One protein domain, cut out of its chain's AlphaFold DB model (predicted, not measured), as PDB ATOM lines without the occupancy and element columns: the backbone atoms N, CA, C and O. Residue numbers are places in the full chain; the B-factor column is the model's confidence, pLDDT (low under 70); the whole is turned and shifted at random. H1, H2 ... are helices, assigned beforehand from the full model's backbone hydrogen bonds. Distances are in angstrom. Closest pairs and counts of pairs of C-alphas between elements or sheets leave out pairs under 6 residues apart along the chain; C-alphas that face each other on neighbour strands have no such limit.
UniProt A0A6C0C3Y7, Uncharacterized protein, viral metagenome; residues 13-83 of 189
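This is residues 13 to 83 of the 189 residues of an uncharacterized protein of viral metagenome (UniProt A0A6C0C3Y7). Two helices, H1 and H2, form a helical hairpin, and the chain from residue 44 makes a long loop that folds back along one side of it before leading out to a third, shorter helix, H3, which sticks out from this body. The printed part has 71 residues with three named helices, in the order H1, H2, H3, and no named strand; the class is all helix. The whole is only just compact, close to loose, with a radius of gyration of the C-alphas of 13.0 A, and its C-alphas span 35 by 29 by 19 A.

H1, residues 13 to 25, and H2, residues 30 to 43, touch, and their closest C-alphas, those of Tyr 23 and Arg 33, are 5.9 A apart. They run opposite ways at a steep tilt of 36 degrees, only just past shallow, and form a helical hairpin. Their centres are 10.2 A apart. H3, residues 72 to 81, is apart from H1 and from H2. In H1, H2 and H3 every O i to N i+4 pair is within hydrogen-bond range.

H1 begins with C-alpha 13 at (-52.400, -31.605, -80.674) and measures 18.7 A from first to last C-alpha. H2, the longest helix with 14 residues, measures 20.0 A and begins with C-alpha 30 at (-30.099, -25.398, -86.886). H3 measures 14.3 A and ends with C-alpha 81 at (-36.637, -4.922, -93.757).

The C-alphas farthest apart, those of Glu 14 and Gln 83, are 37.1 A apart. The link from H1 to H2 is tight, with 4 residues; that from H2 to H3 is long, with 28 residues, 44 to 71. Residues 71 to 83, of which 72 to 81 belong to H3, stand free; the body without them spans 30 by 24 by 18 A. The printed part has no cut. Its mean pLDDT is 91.1, and no printed residue is under 70.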
ATOM      1  N   LYS A  13     -52.909 -31.597 -82.044       91.00
ATOM      2  CA  LYS A  13     -52.400 -31.605 -80.674       91.00
ATOM      3  C   LYS A  13     -51.291 -32.638 -80.427       91.00
ATOM      4  O   LYS A  13     -50.303 -32.302 -79.778       91.00
ATOM      5  N   GLU A  14     -51.437 -33.879 -80.882       93.38
ATOM      6  CA  GLU A  14     -50.405 -34.913 -80.718       93.38
ATOM      7  C   GLU A  14     -49.153 -34.553 -81.518       93.38
ATOM      8  O   GLU A  14     -48.044 -34.582 -80.979       93.38
ATOM      9  N   TYR A  15     -49.343 -34.111 -82.767       92.69
ATOM     10  CA  TYR A  15     -48.245 -33.641 -83.610       92.69
ATOM     11  C   TYR A  15     -47.514 -32.458 -82.967       92.69
ATOM     12  O   TYR A  15     -46.285 -32.436 -82.917       92.69
ATOM     13  N   TYR A  16     -48.250 -31.510 -82.378       94.75
ATOM     14  CA  TYR A  16     -47.662 -30.410 -81.616       94.75
ATOM     15  C   TYR A  16     -46.723 -30.881 -80.499       94.75
ATOM     16  O   TYR A  16     -45.611 -30.365 -80.362       94.75
ATOM     17  N   TYR A  17     -47.143 -31.857 -79.690       96.50
ATOM     18  CA  TYR A  17     -46.309 -32.347 -78.593       96.50
ATOM     19  C   TYR A  17     -45.111 -33.163 -79.076       96.50
ATOM     20  O   TYR A  17     -44.057 -33.081 -78.443       96.50
ATOM     21  N   TYR A  18     -45.246 -33.869 -80.198       95.75
ATOM     22  CA  TYR A  18     -44.128 -34.526 -80.869       95.75
ATOM     23  C   TYR A  18     -43.072 -33.511 -81.332       95.75
ATOM     24  O   TYR A  18     -41.916 -33.614 -80.929       95.75
ATOM     25  N   ILE A  19     -43.466 -32.461 -82.062       95.50
ATOM     26  CA  ILE A  19     -42.534 -31.400 -82.484       95.50
ATOM     27  C   ILE A  19     -41.911 -30.689 -81.278       95.50
ATOM     28  O   ILE A  19     -40.724 -30.372 -81.277       95.50
ATOM     29  N   ARG A  20     -42.673 -30.482 -80.196       96.62
ATOM     30  CA  ARG A  20     -42.129 -29.903 -78.959       96.62
ATOM     31  C   ARG A  20     -41.052 -30.786 -78.328       96.62
ATOM     32  O   ARG A  20     -40.131 -30.258 -77.707       96.62
ATOM     33  N   GLN A  21     -41.188 -32.106 -78.429       96.50
ATOM     34  CA  GLN A  21     -40.180 -33.040 -77.943       96.50
ATOM     35  C   GLN A  21     -38.895 -32.943 -78.773       96.50
ATOM     36  O   GLN A  21     -37.835 -32.815 -78.166       96.50
ATOM     37  N   LEU A  22     -38.995 -32.927 -80.108       95.38
ATOM     38  CA  LEU A  22     -37.845 -32.767 -81.014       95.38
ATOM     39  C   LEU A  22     -37.105 -31.446 -80.764       95.38
ATOM     40  O   LEU A  22     -35.921 -31.435 -80.424       95.38
ATOM     41  N   TYR A  23     -37.845 -30.333 -80.739       95.62
ATOM     42  CA  TYR A  23     -37.282 -29.013 -80.450       95.62
ATOM     43  C   TYR A  23     -36.498 -28.970 -79.127       95.62
ATOM     44  O   TYR A  23     -35.470 -28.295 -79.007       95.62
ATOM     45  N   ASN A  24     -36.996 -29.686 -78.114       95.75
ATOM     46  CA  ASN A  24     -36.380 -29.750 -76.795       95.75
ATOM     47  C   ASN A  24     -35.200 -30.723 -76.710       95.75
ATOM     48  O   ASN A  24     -34.362 -30.518 -75.830       95.75
ATOM     49  N   SER A  25     -35.120 -31.742 -77.571       94.12
ATOM     50  CA  SER A  25     -33.981 -32.668 -77.590       94.12
ATOM     51  C   SER A  25     -32.728 -31.999 -78.153       94.12
ATOM     52  O   SER A  25     -31.633 -32.238 -77.659       94.12
ATOM     53  N   ARG A  26     -32.908 -31.045 -79.083       86.94
ATOM     54  CA  ARG A  26     -31.828 -30.282 -79.741       86.94
ATOM     55  C   ARG A  26     -30.869 -31.156 -80.560       86.94
ATOM     56  O   ARG A  26     -29.756 -30.713 -80.832       86.94
ATOM     57  N   ASP A  27     -31.313 -32.337 -80.977       85.94
ATOM     58  CA  ASP A  27     -30.500 -33.284 -81.752       85.94
ATOM     59  C   ASP A  27     -30.483 -32.968 -83.261       85.94
ATOM     60  O   ASP A  27     -29.722 -33.564 -84.021       85.94
ATOM     61  N   ASP A  28     -31.304 -32.012 -83.696       85.38
ATOM     62  CA  ASP A  28     -31.484 -31.654 -85.099       85.38
ATOM     63  C   ASP A  28     -30.621 -30.474 -85.570       85.38
ATOM     64  O   ASP A  28     -30.056 -29.691 -84.798       85.38
ATOM     65  N   THR A  29     -30.571 -30.301 -86.895       90.25
ATOM     66  CA  THR A  29     -29.888 -29.168 -87.531       90.25
ATOM     67  C   THR A  29     -30.465 -27.823 -87.081       90.25
ATOM     68  O   THR A  29     -31.638 -27.700 -86.719       90.25
ATOM     69  N   TYR A  30     -29.657 -26.764 -87.181       88.62
ATOM     70  CA  TYR A  30     -30.099 -25.398 -86.886       88.62
ATOM     71  C   TYR A  30     -31.351 -24.988 -87.683       88.62
ATOM     72  O   TYR A  30     -32.271 -24.396 -87.121       88.62
ATOM     73  N   MET A  31     -31.418 -25.357 -88.968       90.44
ATOM     74  CA  MET A  31     -32.560 -25.048 -89.834       90.44
ATOM     75  C   MET A  31     -33.831 -25.781 -89.403       90.44
ATOM     76  O   MET A  31     -34.892 -25.161 -89.325       90.44
ATOM     77  N   THR A  32     -33.722 -27.068 -89.064       92.69
ATOM     78  CA  THR A  32     -34.844 -27.848 -88.521       92.69
ATOM     79  C   THR A  32     -35.369 -27.196 -87.247       92.69
ATOM     80  O   THR A  32     -36.556 -26.898 -87.150       92.69
ATOM     81  N   ARG A  33     -34.475 -26.840 -86.318       91.88
ATOM     82  CA  ARG A  33     -34.850 -26.205 -85.047       91.88
ATOM     83  C   ARG A  33     -35.549 -24.854 -85.222       91.88
ATOM     84  O   ARG A  33     -36.435 -24.522 -84.435       91.88
ATOM     85  N   ILE A  34     -35.176 -24.062 -86.234       91.38
ATOM     86  CA  ILE A  34     -35.897 -22.823 -86.574       91.38
ATOM     87  C   ILE A  34     -37.309 -23.143 -87.063       91.38
ATOM     88  O   ILE A  34     -38.266 -22.521 -86.599       91.38
ATOM     89  N   ALA A  35     -37.452 -24.098 -87.984       91.69
ATOM     90  CA  ALA A  35     -38.754 -24.478 -88.525       91.69
ATOM     91  C   ALA A  35     -39.690 -24.996 -87.418       91.69
ATOM     92  O   ALA A  35     -40.841 -24.567 -87.326       91.69
ATOM     93  N   GLU A  36     -39.172 -25.838 -86.524       94.62
ATOM     94  CA  GLU A  36     -39.885 -26.318 -85.339       94.62
ATOM     95  C   GLU A  36     -40.284 -25.174 -84.409       94.62
ATOM     96  O   GLU A  36     -41.428 -25.119 -83.962       94.62
ATOM     97  N   PHE A  37     -39.377 -24.228 -84.138       94.00
ATOM     98  CA  PHE A  37     -39.689 -23.064 -83.313       94.00
ATOM     99  C   PHE A  37     -40.823 -22.229 -83.909       94.00
ATOM    100  O   PHE A  37     -41.757 -21.871 -83.191       94.00
ATOM    101  N   VAL A  38     -40.762 -21.927 -85.208       91.81
ATOM    102  CA  VAL A  38     -41.807 -21.165 -85.904       91.81
ATOM    103  C   VAL A  38     -43.138 -21.909 -85.830       91.81
ATOM    104  O   VAL A  38     -44.151 -21.310 -85.464       91.81
ATOM    105  N   TYR A  39     -43.137 -23.217 -86.100       93.25
ATOM    106  CA  TYR A  39     -44.319 -24.062 -85.959       93.25
ATOM    107  C   TYR A  39     -44.889 -24.000 -84.537       93.25
ATOM    108  O   TYR A  39     -46.069 -23.686 -84.360       93.25
ATOM    109  N   LEU A  40     -44.059 -24.228 -83.515       94.81
ATOM    110  CA  LEU A  40     -44.472 -24.201 -82.112       94.81
ATOM    111  C   LEU A  40     -45.014 -22.830 -81.717       94.81
ATOM    112  O   LEU A  40     -46.090 -22.755 -81.136       94.81
ATOM    113  N   ASN A  41     -44.324 -21.741 -82.056       93.06
ATOM    114  CA  ASN A  41     -44.767 -20.391 -81.724       93.06
ATOM    115  C   ASN A  41     -46.109 -20.049 -82.387       93.06
ATOM    116  O   ASN A  41     -46.975 -19.456 -81.754       93.06
ATOM    117  N   LYS A  42     -46.332 -20.463 -83.635       90.81
ATOM    118  CA  LYS A  42     -47.586 -20.178 -84.350       90.81
ATOM    119  C   LYS A  42     -48.759 -21.055 -83.912       90.81
ATOM    120  O   LYS A  42     -49.907 -20.690 -84.154       90.81
ATOM    121  N   THR A  43     -48.491 -22.185 -83.260       92.62
ATOM    122  CA  THR A  43     -49.514 -23.161 -82.845       92.62
ATOM    123  C   THR A  43     -49.702 -23.253 -81.328       92.62
ATOM    124  O   THR A  43     -50.675 -23.854 -80.871       92.62
ATOM    125  N   CYS A  44     -48.829 -22.637 -80.523       94.06
ATOM    126  CA  CYS A  44     -48.923 -22.642 -79.064       94.06
ATOM    127  C   CYS A  44     -49.914 -21.605 -78.521       94.06
ATOM    128  O   CYS A  44     -50.270 -20.610 -79.160       94.06
ATOM    129  N   PHE A  45     -50.348 -21.817 -77.282       91.00
ATOM    130  CA  PHE A  45     -51.243 -20.901 -76.589       91.00
ATOM    131  C   PHE A  45     -50.688 -19.466 -76.564       91.00
ATOM    132  O   PHE A  45     -49.614 -19.212 -76.024       91.00
ATOM    133  N   ARG A  46     -51.449 -18.530 -77.145       88.75
ATOM    134  CA  ARG A  46     -51.146 -17.091 -77.282       88.75
ATOM    135  C   ARG A  46     -49.850 -16.734 -78.023       88.75
ATOM    136  O   ARG A  46     -49.425 -15.588 -77.944       88.75
ATOM    137  N   GLY A  47     -49.224 -17.676 -78.725       89.38
ATOM    138  CA  GLY A  47     -48.003 -17.410 -79.489       89.38
ATOM    139  C   GLY A  47     -46.830 -16.910 -78.646       89.38
ATOM    140  O   GLY A  47     -45.970 -16.183 -79.139       89.38
ATOM    141  N   ILE A  48     -46.803 -17.259 -77.358       91.19
ATOM    142  CA  ILE A  48     -45.744 -16.825 -76.447       91.19
ATOM    143  C   ILE A  48     -44.522 -17.738 -76.538       91.19
ATOM    144  O   ILE A  48     -44.613 -18.919 -76.882       91.19
ATOM    145  N   PHE A  49     -43.371 -17.201 -76.148       91.88
ATOM    146  CA  PHE A  49     -42.170 -17.981 -75.888       91.88
ATOM    147  C   PHE A  49     -41.965 -18.131 -74.380       91.88
ATOM    148  O   PHE A  49     -41.887 -17.137 -73.655       91.88
ATOM    149  N   ARG A  50     -41.893 -19.378 -73.901       91.06
ATOM    150  CA  ARG A  50     -41.657 -19.694 -72.489       91.06
ATOM    151  C   ARG A  50     -40.856 -20.984 -72.358       91.06
ATOM    152  O   ARG A  50     -41.174 -21.988 -73.000       91.06
ATOM    153  N   LEU A  51     -39.845 -20.942 -71.497       91.56
ATOM    154  CA  LEU A  51     -38.992 -22.077 -71.164       91.56
ATOM    155  C   LEU A  51     -39.274 -22.565 -69.736       91.56
ATOM    156  O   LEU A  51     -39.755 -21.814 -68.883       91.56
ATOM    157  N   ASN A  52     -39.008 -23.842 -69.472       90.19
ATOM    158  CA  ASN A  52     -38.954 -24.394 -68.119       90.19
ATOM    159  C   ASN A  52     -37.568 -24.155 -67.486       90.19
ATOM    160  O   ASN A  52     -36.663 -23.628 -68.130       90.19
ATOM    161  N   LYS A  53     -37.389 -24.567 -66.222       86.25
ATOM    162  CA  LYS A  53     -36.108 -24.431 -65.501       86.25
ATOM    163  C   LYS A  53     -34.937 -25.157 -66.181       86.25
ATOM    164  O   LYS A  53     -33.797 -24.760 -65.991       86.25
ATOM    165  N   SER A  54     -35.219 -26.184 -66.978       89.38
ATOM    166  CA  SER A  54     -34.227 -26.943 -67.750       89.38
ATOM    167  C   SER A  54     -33.958 -26.339 -69.138       89.38
ATOM    168  O   SER A  54     -33.239 -26.933 -69.931       89.38
ATOM    169  N   GLY A  55     -34.548 -25.182 -69.470       89.06
ATOM    170  CA  GLY A  55     -34.350 -24.506 -70.756       89.06
ATOM    171  C   GLY A  55     -35.128 -25.106 -71.935       89.06
ATOM    172  O   GLY A  55     -34.828 -24.776 -73.082       89.06
ATOM    173  N   GLY A  56     -36.112 -25.973 -71.675       93.44
ATOM    174  CA  GLY A  56     -37.001 -26.547 -72.689       93.44
ATOM    175  C   GLY A  56     -38.285 -25.737 -72.867       93.44
ATOM    176  O   GLY A  56     -38.870 -25.262 -71.890       93.44
ATOM    177  N   PHE A  57     -38.756 -25.598 -74.105       95.31
ATOM    178  CA  PHE A  57     -40.021 -24.954 -74.449       95.31
ATOM    179  C   PHE A  57     -41.201 -25.648 -73.763       95.31
ATOM    180  O   PHE A  57     -41.360 -26.870 -73.848       95.31
ATOM    181  N   ASN A  58     -42.045 -24.870 -73.075       95.25
ATOM    182  CA  ASN A  58     -43.073 -25.402 -72.170       95.25
ATOM    183  C   ASN A  58     -44.465 -24.764 -72.337       95.25
ATOM    184  O   ASN A  58     -45.262 -24.734 -71.391       95.25
ATOM    185  N   VAL A  59     -44.780 -24.242 -73.521       95.69
ATOM    186  CA  VAL A  59     -46.109 -23.679 -73.815       95.69
ATOM    187  C   VAL A  59     -47.055 -24.810 -74.263       95.69
ATOM    188  O   VAL A  59     -46.618 -25.726 -74.973       95.69
ATOM    189  N   PRO A  60     -48.325 -24.841 -73.814       95.44
ATOM    190  CA  PRO A  60     -49.307 -25.824 -74.281       95.44
ATOM    191  C   PRO A  60     -49.819 -25.507 -75.695       95.44
ATOM    192  O   PRO A  60     -49.653 -24.390 -76.185       95.44
ATOM    193  N   TYR A  61     -50.458 -26.495 -76.328       95.12
ATOM    194  CA  TYR A  61     -51.110 -26.342 -77.630       95.12
ATOM    195  C   TYR A  61     -52.199 -25.257 -77.585       95.12
ATOM    196  O   TYR A  61     -52.968 -25.190 -76.625       95.12
ATOM    197  N   GLY A  62     -52.244 -24.395 -78.602       91.81
ATOM    198  CA  GLY A  62     -53.128 -23.227 -78.663       91.81
ATOM    199  C   GLY A  62     -54.508 -23.487 -79.264       91.81
ATOM    200  O   GLY A  62     -55.395 -22.660 -79.075       91.81
ATOM    201  N   ASN A  63     -54.709 -24.626 -79.938       88.06
ATOM    202  CA  ASN A  63     -55.986 -25.028 -80.544       88.06
ATOM    203  C   ASN A  63     -56.579 -23.999 -81.531       88.06
ATOM    204  O   ASN A  63     -57.776 -23.706 -81.511       88.06
ATOM    205  N   TYR A  64     -55.736 -23.424 -82.392       84.88
ATOM    206  CA  TYR A  64     -56.192 -22.535 -83.463       84.88
ATOM    207  C   TYR A  64     -56.746 -23.344 -84.635       84.88
ATOM    208  O   TYR A  64     -56.150 -24.339 -85.027       84.88
ATOM    209  N   LYS A  65     -57.850 -22.883 -85.238       77.38
ATOM    210  CA  LYS A  65     -58.485 -23.583 -86.368       77.38
ATOM    211  C   LYS A  65     -57.626 -23.596 -87.637       77.38
ATOM    212  O   LYS A  65     -57.544 -24.625 -88.280       77.38
ATOM    213  N   ASN A  66     -57.021 -22.459 -87.991       77.38
ATOM    214  CA  ASN A  66     -56.189 -22.286 -89.189       77.38
ATOM    215  C   ASN A  66     -55.013 -21.345 -88.863       77.38
ATOM    216  O   ASN A  66     -55.053 -20.164 -89.222       77.38
ATOM    217  N   PRO A  67     -53.998 -21.802 -88.106       79.62
ATOM    218  CA  PRO A  67     -52.848 -20.967 -87.789       79.62
ATOM    219  C   PRO A  67     -52.049 -20.662 -89.063       79.62
ATOM    220  O   PRO A  67     -51.677 -21.554 -89.822       79.62
ATOM    221  N   LYS A  68     -51.742 -19.384 -89.289       80.81
ATOM    222  CA  LYS A  68     -50.852 -18.948 -90.370       80.81
ATOM    223  C   LYS A  68     -49.398 -19.168 -89.936       80.81
ATOM    224  O   LYS A  68     -48.812 -18.308 -89.279       80.81
ATOM    225  N   ILE A  69     -48.859 -20.354 -90.229       79.25
ATOM    226  CA  ILE A  69     -47.556 -20.804 -89.708       79.25
ATOM    227  C   ILE A  69     -46.386 -20.245 -90.526       79.25
ATOM    228  O   ILE A  69     -45.490 -19.617 -89.967       79.25
ATOM    229  N   ALA A  70     -46.409 -20.447 -91.842       76.88
ATOM    230  CA  ALA A  70     -45.336 -20.066 -92.751       76.88
ATOM    231  C   ALA A  70     -45.934 -19.343 -93.959       76.88
ATOM    232  O   ALA A  70     -46.428 -19.981 -94.884       76.88
ATOM    233  N   ASP A  71     -45.933 -18.011 -93.918       83.31
ATOM    234  CA  ASP A  71     -46.300 -17.191 -95.071       83.31
ATOM    235  C   ASP A  71     -45.025 -16.688 -95.759       83.31
ATOM    236  O   ASP A  71     -44.334 -15.838 -95.188       83.31
ATOM    237  N   PRO A  72     -44.714 -17.186 -96.970       86.56
ATOM    238  CA  PRO A  72     -43.550 -16.751 -97.730       86.56
ATOM    239  C   PRO A  72     -43.510 -15.236 -97.956       86.56
ATOM    240  O   PRO A  72     -42.437 -14.644 -97.891       86.56
ATOM    241  N   ILE A  73     -44.670 -14.600 -98.150       91.44
ATOM    242  CA  ILE A  73     -44.764 -13.159 -98.406       91.44
ATOM    243  C   ILE A  73     -44.339 -12.374 -97.161       91.44
ATOM    244  O   ILE A  73     -43.611 -11.388 -97.259       91.44
ATOM    245  N   GLU A  74     -44.763 -12.810 -95.974       88.00
ATOM    246  CA  GLU A  74     -44.371 -12.165 -94.716       88.00
ATOM    247  C   GLU A  74     -42.886 -12.383 -94.413       88.00
ATOM    248  O   GLU A  74     -42.207 -11.446 -93.993       88.00
ATOM    249  N   PHE A  75     -42.348 -13.576 -94.686       88.88
ATOM    250  CA  PHE A  75     -40.913 -13.820 -94.531       88.88
ATOM    251  C   PHE A  75     -40.072 -12.971 -95.476       88.88
ATOM    252  O   PHE A  75     -39.065 -12.409 -95.048       88.88
ATOM    253  N   GLU A  76     -40.491 -12.821 -96.730       94.25
ATOM    254  CA  GLU A  76     -39.790 -11.977 -97.692       94.25
ATOM    255  C   GLU A  76     -39.807 -10.503 -97.263       94.25
ATOM    256  O   GLU A  76     -38.771  -9.835 -97.298       94.25
ATOM    257  N   LYS A  77     -40.953  -9.995 -96.787       95.44
ATOM    258  CA  LYS A  77     -41.063  -8.626 -96.256       95.44
ATOM    259  C   LYS A  77     -40.127  -8.396 -95.071       95.44
ATOM    260  O   LYS A  77     -39.373  -7.424 -95.071       95.44
ATOM    261  N   VAL A  78     -40.156  -9.290 -94.078       93.56
ATOM    262  CA  VAL A  78     -39.293  -9.182 -92.893       93.56
ATOM    263  C   VAL A  78     -37.828  -9.268 -93.306       93.56
ATOM    264  O   VAL A  78     -37.051  -8.397 -92.922       93.56
ATOM    265  N   SER A  79     -37.470 -10.236 -94.153       94.75
ATOM    266  CA  SER A  79     -36.109 -10.406 -94.669       94.75
ATOM    267  C   SER A  79     -35.591  -9.129 -95.332       94.75
ATOM    268  O   SER A  79     -34.496  -8.680 -94.997       94.75
ATOM    269  N   LYS A  80     -36.397  -8.480 -96.185       96.75
ATOM    270  CA  LYS A  80     -36.045  -7.196 -96.814       96.75
ATOM    271  C   LYS A  80     -35.867  -6.067 -95.794       96.75
ATOM    272  O   LYS A  80     -34.942  -5.274 -95.933       96.75
ATOM    273  N   SER A  81     -36.711  -5.997 -94.762       96.69
ATOM    274  CA  SER A  81     -36.637  -4.922 -93.757       96.69
ATOM    275  C   SER A  81     -35.413  -4.994 -92.840       96.69
ATOM    276  O   SER A  81     -34.979  -3.964 -92.334       96.69
ATOM    277  N   ILE A  82     -34.838  -6.186 -92.639       96.50
ATOM    278  CA  ILE A  82     -33.745  -6.406 -91.680       96.50
ATOM    279  C   ILE A  82     -32.367  -6.567 -92.338       96.50
ATOM    280  O   ILE A  82     -31.411  -6.911 -91.652       96.50
ATOM    281  N   GLN A  83     -32.235  -6.302 -93.645       96.38
ATOM    282  CA  GLN A  83     -30.966  -6.476 -94.378       96.38
ATOM    283  C   GLN A  83     -29.800  -5.675 -93.780       96.38
ATOM    284  O   GLN A  83     -28.664  -6.130 -93.805       96.38
TER     285      GLN A  83